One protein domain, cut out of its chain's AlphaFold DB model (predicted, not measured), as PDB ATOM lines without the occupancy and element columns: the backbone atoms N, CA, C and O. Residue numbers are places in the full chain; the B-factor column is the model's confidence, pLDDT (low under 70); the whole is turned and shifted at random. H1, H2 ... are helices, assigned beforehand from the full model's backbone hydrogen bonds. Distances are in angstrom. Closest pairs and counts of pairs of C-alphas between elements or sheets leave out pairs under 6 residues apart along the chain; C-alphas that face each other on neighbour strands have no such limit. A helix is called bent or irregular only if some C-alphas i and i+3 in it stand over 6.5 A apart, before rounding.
ATOM      1  N   GLU A 495     139.669 -99.903 243.589       84.00
ATOM      2  CA  GLU A 495     139.840-100.910 242.542       84.00
ATOM      3  C   GLU A 495     141.194-100.804 241.823       84.00
ATOM      4  O   GLU A 495     141.870-101.814 241.633       84.00
ATOM      5  N   GLN A 496     141.633 -99.600 241.439       87.00
ATOM      6  CA  GLN A 496     142.918 -99.419 240.754       87.00
ATOM      7  C   GLN A 496     144.092 -99.797 241.667       87.00
ATOM      8  O   GLN A 496     145.100-100.319 241.186       87.00
ATOM      9  N   SER A 497     143.940 -99.583 242.975       84.12
ATOM     10  CA  SER A 497     144.915-100.000 243.986       84.12
ATOM     11  C   SER A 497     144.952-101.526 244.131       84.12
ATOM     12  O   SER A 497     146.030-102.114 244.058       84.12
ATOM     13  N   LEU A 498     143.792-102.188 244.227       82.25
ATOM     14  CA  LEU A 498     143.684-103.654 244.275       82.25
ATOM     15  C   LEU A 498     144.227-104.321 242.998       82.25
ATOM     16  O   LEU A 498     145.004-105.271 243.095       82.25
ATOM     17  N   ARG A 499     143.933-103.769 241.810       86.19
ATOM     18  CA  ARG A 499     144.517-104.214 240.527       86.19
ATOM     19  C   ARG A 499     146.047-104.141 240.539       86.19
ATOM     20  O   ARG A 499     146.702-105.087 240.110       86.19
ATOM     21  N   HIS A 500     146.638-103.054 241.043       85.75
ATOM     22  CA  HIS A 500     148.100-102.942 241.142       85.75
ATOM     23  C   HIS A 500     148.698-103.909 242.167       85.75
ATOM     24  O   HIS A 500     149.748-104.493 241.897       85.75
ATOM     25  N   LEU A 501     148.038-104.111 243.312       84.00
ATOM     26  CA  LEU A 501     148.469-105.084 244.314       84.00
ATOM     27  C   LEU A 501     148.435-106.517 243.756       84.00
ATOM     28  O   LEU A 501     149.394-107.255 243.978       84.00
ATOM     29  N   ASP A 502     147.424-106.899 242.966       84.06
ATOM     30  CA  ASP A 502     147.391-108.237 242.359       84.06
ATOM     31  C   ASP A 502     148.393-108.388 241.202       84.06
ATOM     32  O   ASP A 502     149.094-109.394 241.130       84.06
ATOM     33  N   ILE A 503     148.610-107.359 240.372       87.25
ATOM     34  CA  ILE A 503     149.713-107.362 239.389       87.25
ATOM     35  C   ILE A 503     151.072-107.527 240.093       87.25
ATOM     36  O   ILE A 503     151.935-108.271 239.618       87.25
ATOM     37  N   MET A 504     151.278-106.867 241.238       80.62
ATOM     38  CA  MET A 504     152.479-107.061 242.051       80.62
ATOM     39  C   MET A 504     152.543-108.477 242.628       80.62
ATOM     40  O   MET A 504     153.581-109.114 242.499       80.62
ATOM     41  N   ARG A 505     151.451-109.028 243.165       83.06
ATOM     42  CA  ARG A 505     151.361-110.422 243.638       83.06
ATOM     43  C   ARG A 505     151.713-111.438 242.552       83.06
ATOM     44  O   ARG A 505     152.536-112.325 242.779       83.06
ATOM     45  N   GLN A 506     151.171-111.274 241.348       83.25
ATOM     46  CA  GLN A 506     151.463-112.129 240.198       83.25
ATOM     47  C   GLN A 506     152.935-112.040 239.755       83.25
ATOM     48  O   GLN A 506     153.520-113.059 239.385       83.25
ATOM     49  N   ARG A 507     153.561-110.854 239.827       82.75
ATOM     50  CA  ARG A 507     154.981-110.646 239.472       82.75
ATOM     51  C   ARG A 507     155.965-111.024 240.584       82.75
ATOM     52  O   ARG A 507     157.096-111.399 240.288       82.75
ATOM     53  N   LEU A 508     155.559-110.937 241.849       74.94
ATOM     54  CA  LEU A 508     156.406-111.121 243.034       74.94
ATOM     55  C   LEU A 508     156.215-112.493 243.706       74.94
ATOM     56  O   LEU A 508     156.583-112.647 244.868       74.94
ATOM     57  N   ARG A 509     155.728-113.512 242.975       67.69
ATOM     58  CA  ARG A 509     155.507-114.903 243.450       67.69
ATOM     59  C   ARG A 509     156.679-115.549 244.219       67.69
ATOM     60  O   ARG A 509     156.465-116.528 244.919       67.69
ATOM     61  N   ASN A 510     157.897-115.012 244.099       56.59
ATOM     62  CA  ASN A 510     159.119-115.514 244.741       56.59
ATOM     63  C   ASN A 510     159.654-114.630 245.891       56.59
ATOM     64  O   ASN A 510     160.767-114.865 246.364       56.59
ATOM     65  N   LEU A 511     158.930-113.590 246.321       57.75
ATOM     66  CA  LEU A 511     159.400-112.634 247.331       57.75
ATOM     67  C   LEU A 511     158.467-112.591 248.545       57.75
ATOM     68  O   LEU A 511     157.343-112.102 248.466       57.75
ATOM     69  N   SER A 512     158.999-112.988 249.707       62.28
ATOM     70  CA  SER A 512     158.350-112.974 251.035       62.28
ATOM     71  C   SER A 512     157.986-111.576 251.568       62.28
ATOM     72  O   SER A 512     157.740-111.399 252.759       62.28
ATOM     73  N   LEU A 513     158.036-110.561 250.708       62.19
ATOM     74  CA  LEU A 513     157.868-109.148 251.032       62.19
ATOM     75  C   LEU A 513     156.380-108.764 251.028       62.19
ATOM     76  O   LEU A 513     155.950-107.995 251.878       62.19
ATOM     77  N   LEU A 514     155.579-109.375 250.144       60.22
ATOM     78  CA  LEU A 514     154.124-109.191 250.146       60.22
ATOM     79  C   LEU A 514     153.447-109.838 251.355       60.22
ATOM     80  O   LEU A 514     152.534-109.231 251.895       60.22
ATOM     81  N   GLN A 515     153.914-111.006 251.813       62.66
ATOM     82  CA  GLN A 515     153.396-111.621 253.044       62.66
ATOM     83  C   GLN A 515     153.591-110.684 254.244       62.66
ATOM     84  O   GLN A 515     152.648-110.405 254.963       62.66
ATOM     85  N   HIS A 516     154.780-110.108 254.442       60.88
ATOM     86  CA  HIS A 516     155.006-109.268 255.624       60.88
ATOM     87  C   HIS A 516     154.150-107.982 255.652       60.88
ATOM     88  O   HIS A 516     153.711-107.568 256.720       60.88
ATOM     89  N   GLU A 517     153.899-107.352 254.499       58.81
ATOM     90  CA  GLU A 517     153.150-106.084 254.428       58.81
ATOM     91  C   GLU A 517     151.626-106.270 254.293       58.81
ATOM     92  O   GLU A 517     150.867-105.459 254.822       58.81
ATOM     93  N   LEU A 518     151.141-107.340 253.642       60.00
ATOM     94  CA  LEU A 518     149.704-107.664 253.631       60.00
ATOM     95  C   LEU A 518     149.224-108.075 255.030       60.00
ATOM     96  O   LEU A 518     148.153-107.635 255.456       60.00
ATOM     97  N   ASN A 519     150.054-108.825 255.762       56.50
ATOM     98  CA  ASN A 519     149.765-109.308 257.112       56.50
ATOM     99  C   ASN A 519     149.842-108.190 258.172       56.50
ATOM    100  O   ASN A 519     149.327-108.348 259.274       56.50
ATOM    101  N   ALA A 520     150.410-107.019 257.853       56.03
ATOM    102  CA  ALA A 520     150.495-105.864 258.757       56.03
ATOM    103  C   ALA A 520     149.159-105.090 258.934       56.03
ATOM    104  O   ALA A 520     149.149-103.915 259.302       56.03
ATOM    105  N   GLY A 521     148.013-105.724 258.653       55.34
ATOM    106  CA  GLY A 521     146.664-105.216 258.949       55.34
ATOM    107  C   GLY A 521     146.095-104.164 257.984       55.34
ATOM    108  O   GLY A 521     144.908-103.840 258.067       55.34
ATOM    109  N   GLY A 522     146.895-103.651 257.043       57.06
ATOM    110  CA  GLY A 522     146.451-102.653 256.062       57.06
ATOM    111  C   GLY A 522     145.415-103.192 255.069       57.06
ATOM    112  O   GLY A 522     144.423-102.522 254.786       57.06
ATOM    113  N   SER A 523     145.609-104.423 254.579       55.88
ATOM    114  CA  SER A 523     144.714-105.020 253.580       55.88
ATOM    115  C   SER A 523     143.350-105.377 254.179       55.88
ATOM    116  O   SER A 523     142.319-104.942 253.666       55.88
ATOM    117  N   ALA A 524     143.325-106.087 255.315       55.31
ATOM    118  CA  ALA A 524     142.107-106.625 255.936       55.31
ATOM    119  C   ALA A 524     141.007-105.570 256.188       55.31
ATOM    120  O   ALA A 524     139.825-105.827 255.946       55.31
ATOM    121  N   ARG A 525     141.380-104.346 256.593       60.19
ATOM    122  CA  ARG A 525     140.420-103.237 256.771       60.19
ATOM    123  C   ARG A 525     139.829-102.732 255.451       60.19
ATOM    124  O   ARG A 525     138.645-102.408 255.412       60.19
ATOM    125  N   GLY A 526     140.607-102.717 254.367       59.56
ATOM    126  CA  GLY A 526     140.102-102.429 253.020       59.56
ATOM    127  C   GLY A 526     139.195-103.542 252.479       59.56
ATOM    128  O   GLY A 526     138.175-103.259 251.855       59.56
ATOM    129  N   CYS A 527     139.516-104.803 252.786       58.03
ATOM    130  CA  CYS A 527     138.733-105.980 252.388       58.03
ATOM    131  C   CYS A 527     137.307-105.943 252.964       58.03
ATOM    132  O   CYS A 527     136.336-106.211 252.255       58.03
ATOM    133  N   ALA A 528     137.174-105.572 254.243       60.59
ATOM    134  CA  ALA A 528     135.889-105.491 254.934       60.59
ATOM    135  C   ALA A 528     134.943-104.427 254.342       60.59
ATOM    136  O   ALA A 528     133.728-104.628 254.354       60.59
ATOM    137  N   ALA A 529     135.492-103.340 253.785       63.88
ATOM    138  CA  ALA A 529     134.742-102.233 253.184       63.88
ATOM    139  C   ALA A 529     134.534-102.357 251.657       63.88
ATOM    140  O   ALA A 529     133.756-101.597 251.085       63.88
ATOM    141  N   ALA A 530     135.203-103.296 250.980       70.88
ATOM    142  CA  ALA A 530     135.090-103.449 249.529       70.88
ATOM    143  C   ALA A 530     133.698-103.978 249.104       70.88
ATOM    144  O   ALA A 530     133.192-104.911 249.744       70.88
ATOM    145  N   PRO A 531     133.085-103.456 248.019       78.56
ATOM    146  CA  PRO A 531     131.834-103.982 247.468       78.56
ATOM    147  C   PRO A 531     132.001-105.418 246.950       78.56
ATOM    148  O   PRO A 531     133.093-105.825 246.552       78.56
ATOM    149  N   ALA A 532     130.910-106.191 246.949       78.69
ATOM    150  CA  ALA A 532     130.934-107.631 246.674       78.69
ATOM    151  C   ALA A 532     131.569-107.992 245.316       78.69
ATOM    152  O   ALA A 532     132.337-108.946 245.239       78.69
ATOM    153  N   GLU A 533     131.323-107.196 244.275       81.88
ATOM    154  CA  GLU A 533     131.881-107.390 242.927       81.88
ATOM    155  C   GLU A 533     133.418-107.357 242.911       81.88
ATOM    156  O   GLU A 533     134.053-108.200 242.278       81.88
ATOM    157  N   LEU A 534     134.030-106.448 243.684       79.94
ATOM    158  CA  LEU A 534     135.488-106.382 243.831       79.94
ATOM    159  C   LEU A 534     136.041-107.532 244.685       79.94
ATOM    160  O   LEU A 534     137.203-107.906 244.540       79.94
ATOM    161  N   ARG A 535     135.224-108.137 245.558       80.88
ATOM    162  CA  ARG A 535     135.654-109.323 246.313       80.88
ATOM    163  C   ARG A 535     135.813-110.536 245.408       80.88
ATOM    164  O   ARG A 535     136.779-111.266 245.581       80.88
ATOM    165  N   TYR A 536     134.924-110.716 244.428       83.75
ATOM    166  CA  TYR A 536     135.006-111.820 243.464       83.75
ATOM    167  C   TYR A 536     136.166-111.679 242.468       83.75
ATOM    168  O   TYR A 536     136.760-112.683 242.083       83.75
ATOM    169  N   THR A 537     136.529-110.458 242.069       85.06
ATOM    170  CA  THR A 537     137.637-110.231 241.120       85.06
ATOM    171  C   THR A 537     139.022-110.317 241.761       85.06
ATOM    172  O   THR A 537     139.979-110.647 241.066       85.06
ATOM    173  N   PHE A 538     139.137-110.088 243.076       85.25
ATOM    174  CA  PHE A 538     140.408-110.156 243.811       85.25
ATOM    175  C   PHE A 538     140.471-111.284 244.857       85.25
ATOM    176  O   PHE A 538     141.335-111.218 245.729       85.25
ATOM    177  N   ILE A 539     139.622-112.325 244.771       86.62
ATOM    178  CA  ILE A 539     139.566-113.458 245.735       86.62
ATOM    179  C   ILE A 539     140.960-113.936 246.127       86.62
ATOM    180  O   ILE A 539     141.291-113.973 247.304       86.62
ATOM    181  N   ASP A 540     141.793-114.248 245.140       82.56
ATOM    182  CA  ASP A 540     143.120-114.816 245.348       82.56
ATOM    183  C   ASP A 540     144.077-113.896 246.137       82.56
ATOM    184  O   ASP A 540     145.000-114.374 246.802       82.56
ATOM    185  N   LEU A 541     143.888-112.576 246.051       80.00
ATOM    186  CA  LEU A 541     144.639-111.580 246.818       80.00
ATOM    187  C   LEU A 541     144.043-111.371 248.215       80.00
ATOM    188  O   LEU A 541     144.787-111.164 249.169       80.00
ATOM    189  N   LEU A 542     142.716-111.438 248.332       80.19
ATOM    190  CA  LEU A 542     141.990-111.292 249.593       80.19
ATOM    191  C   LEU A 542     142.161-112.531 250.489       80.19
ATOM    192  O   LEU A 542     142.284-112.383 251.699       80.19
ATOM    193  N   ALA A 543     142.249-113.728 249.901       82.00
ATOM    194  CA  ALA A 543     142.509-114.990 250.595       82.00
ATOM    195  C   ALA A 543     143.834-114.950 251.374       82.00
ATOM    196  O   ALA A 543     143.857-115.278 252.555       82.00
ATOM    197  N   LEU A 544     144.898-114.399 250.766       75.12
ATOM    198  CA  LEU A 544     146.195-114.201 251.434       75.12
ATOM    199  C   LEU A 544     146.141-113.292 252.675       75.12
ATOM    200  O   LEU A 544     147.108-113.269 253.422       75.12
ATOM    201  N   ALA A 545     145.072-112.513 252.863       70.38
ATOM    202  CA  ALA A 545     144.856-111.685 254.051       70.38
ATOM    203  C   ALA A 545     143.740-112.230 254.969       70.38
ATOM    204  O   ALA A 545     143.501-111.663 256.034       70.38
ATOM    205  N   ALA A 546     143.038-113.285 254.547       69.38
ATOM    206  CA  ALA A 546     141.986-113.943 255.312       69.38
ATOM    207  C   ALA A 546     142.545-115.090 256.165       69.38
ATOM    208  O   ALA A 546     142.137-115.224 257.316       69.38
ATOM    209  N   ASP A 547     143.508-115.851 255.632       64.94
ATOM    210  CA  ASP A 547     144.063-117.045 256.288       64.94
ATOM    211  C   ASP A 547     144.690-116.751 257.676       64.94
ATOM    212  O   ASP A 547     144.650-117.610 258.552       64.94
TER     213      ASP A 547
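AT A GLANCE: This is residues 495 to 547 of the 673 residues of an uncharacterized protein of Macrostomum lignano (UniProt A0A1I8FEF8). The chain makes a loop of short helices: it goes out along H1, turns back through H2 and H3, which lie end after end on the other side, and turns again in H4 near where H1 began. The last helix, H5, crosses the space between the two sides and packs on H1, H2 and H3. The printed part has 53 residues with five named helices, H1 to H5 in that order, and no named strand; its class is all helix. It is compact, with a radius of gyration of the C-alphas of 10.5 A and spans of 29 by 20 by 17 A, and residues 507 to 512 stick out at the turn after H1.

IN THESE COORDINATES: Find C-alpha 495 at (139.840, -100.910, 242.542); from there H1, residues 495 to 507, runs 18.3 A to C-alpha 507 at (154.981, -110.646, 239.472). Next look at H2, residues 513 to 518, 8.7 A long, and H3, residues 522 to 529, 12.1 A long. H3 is neither bent nor irregular, but only just: C-alphas 522 and 525 are 6.1 A apart. H4, residues 532 to 537, covers 9.1 A. H5, residues 539 to 546, runs 9.9 A to C-alpha 546 at (141.986, -113.943, 255.312).

HOW THE PARTS SIT: Begin at H5, the hub, which touches three helices. H3 touches it with 6 pairs of C-alphas within 8 A, the closest being those of Ala 524 and Ala 545 at 6.1 A; they run opposite ways at a steep tilt of 67 degrees, only just short of perpendicular. H1, with residues 501 to 505 alone, and H5 only just touch, with 3 pairs within 8 A, the closest C-alphas, of Asp 502 and Leu 541, 6.2 A apart; they stand about perpendicular at 89 degrees. H2 and H5 also only just touch, with 3 pairs, closest at Leu 518 and Ala 545, whose C-alphas are 6.3 A apart. H4 touches no helix; it is close to H1 but not clearly touching, with the closest C-alphas, of Glu 495 and Leu 534, 7.1 A apart. H1 and H3 are apart. In H1, H2 and H4 every O i to N i+4 pair is within hydrogen-bond range; in H3 and in H5 it is 2 of 4.

THE WHOLE: Look for the two C-alphas farthest apart at Asn 510 and Pro 531, 29.7 A. The printed part has no cut, and its four links are tight. The mean pLDDT of the printed part is 72.3, and you will find values under 70 at residues 509 to 529 and 546 to 547.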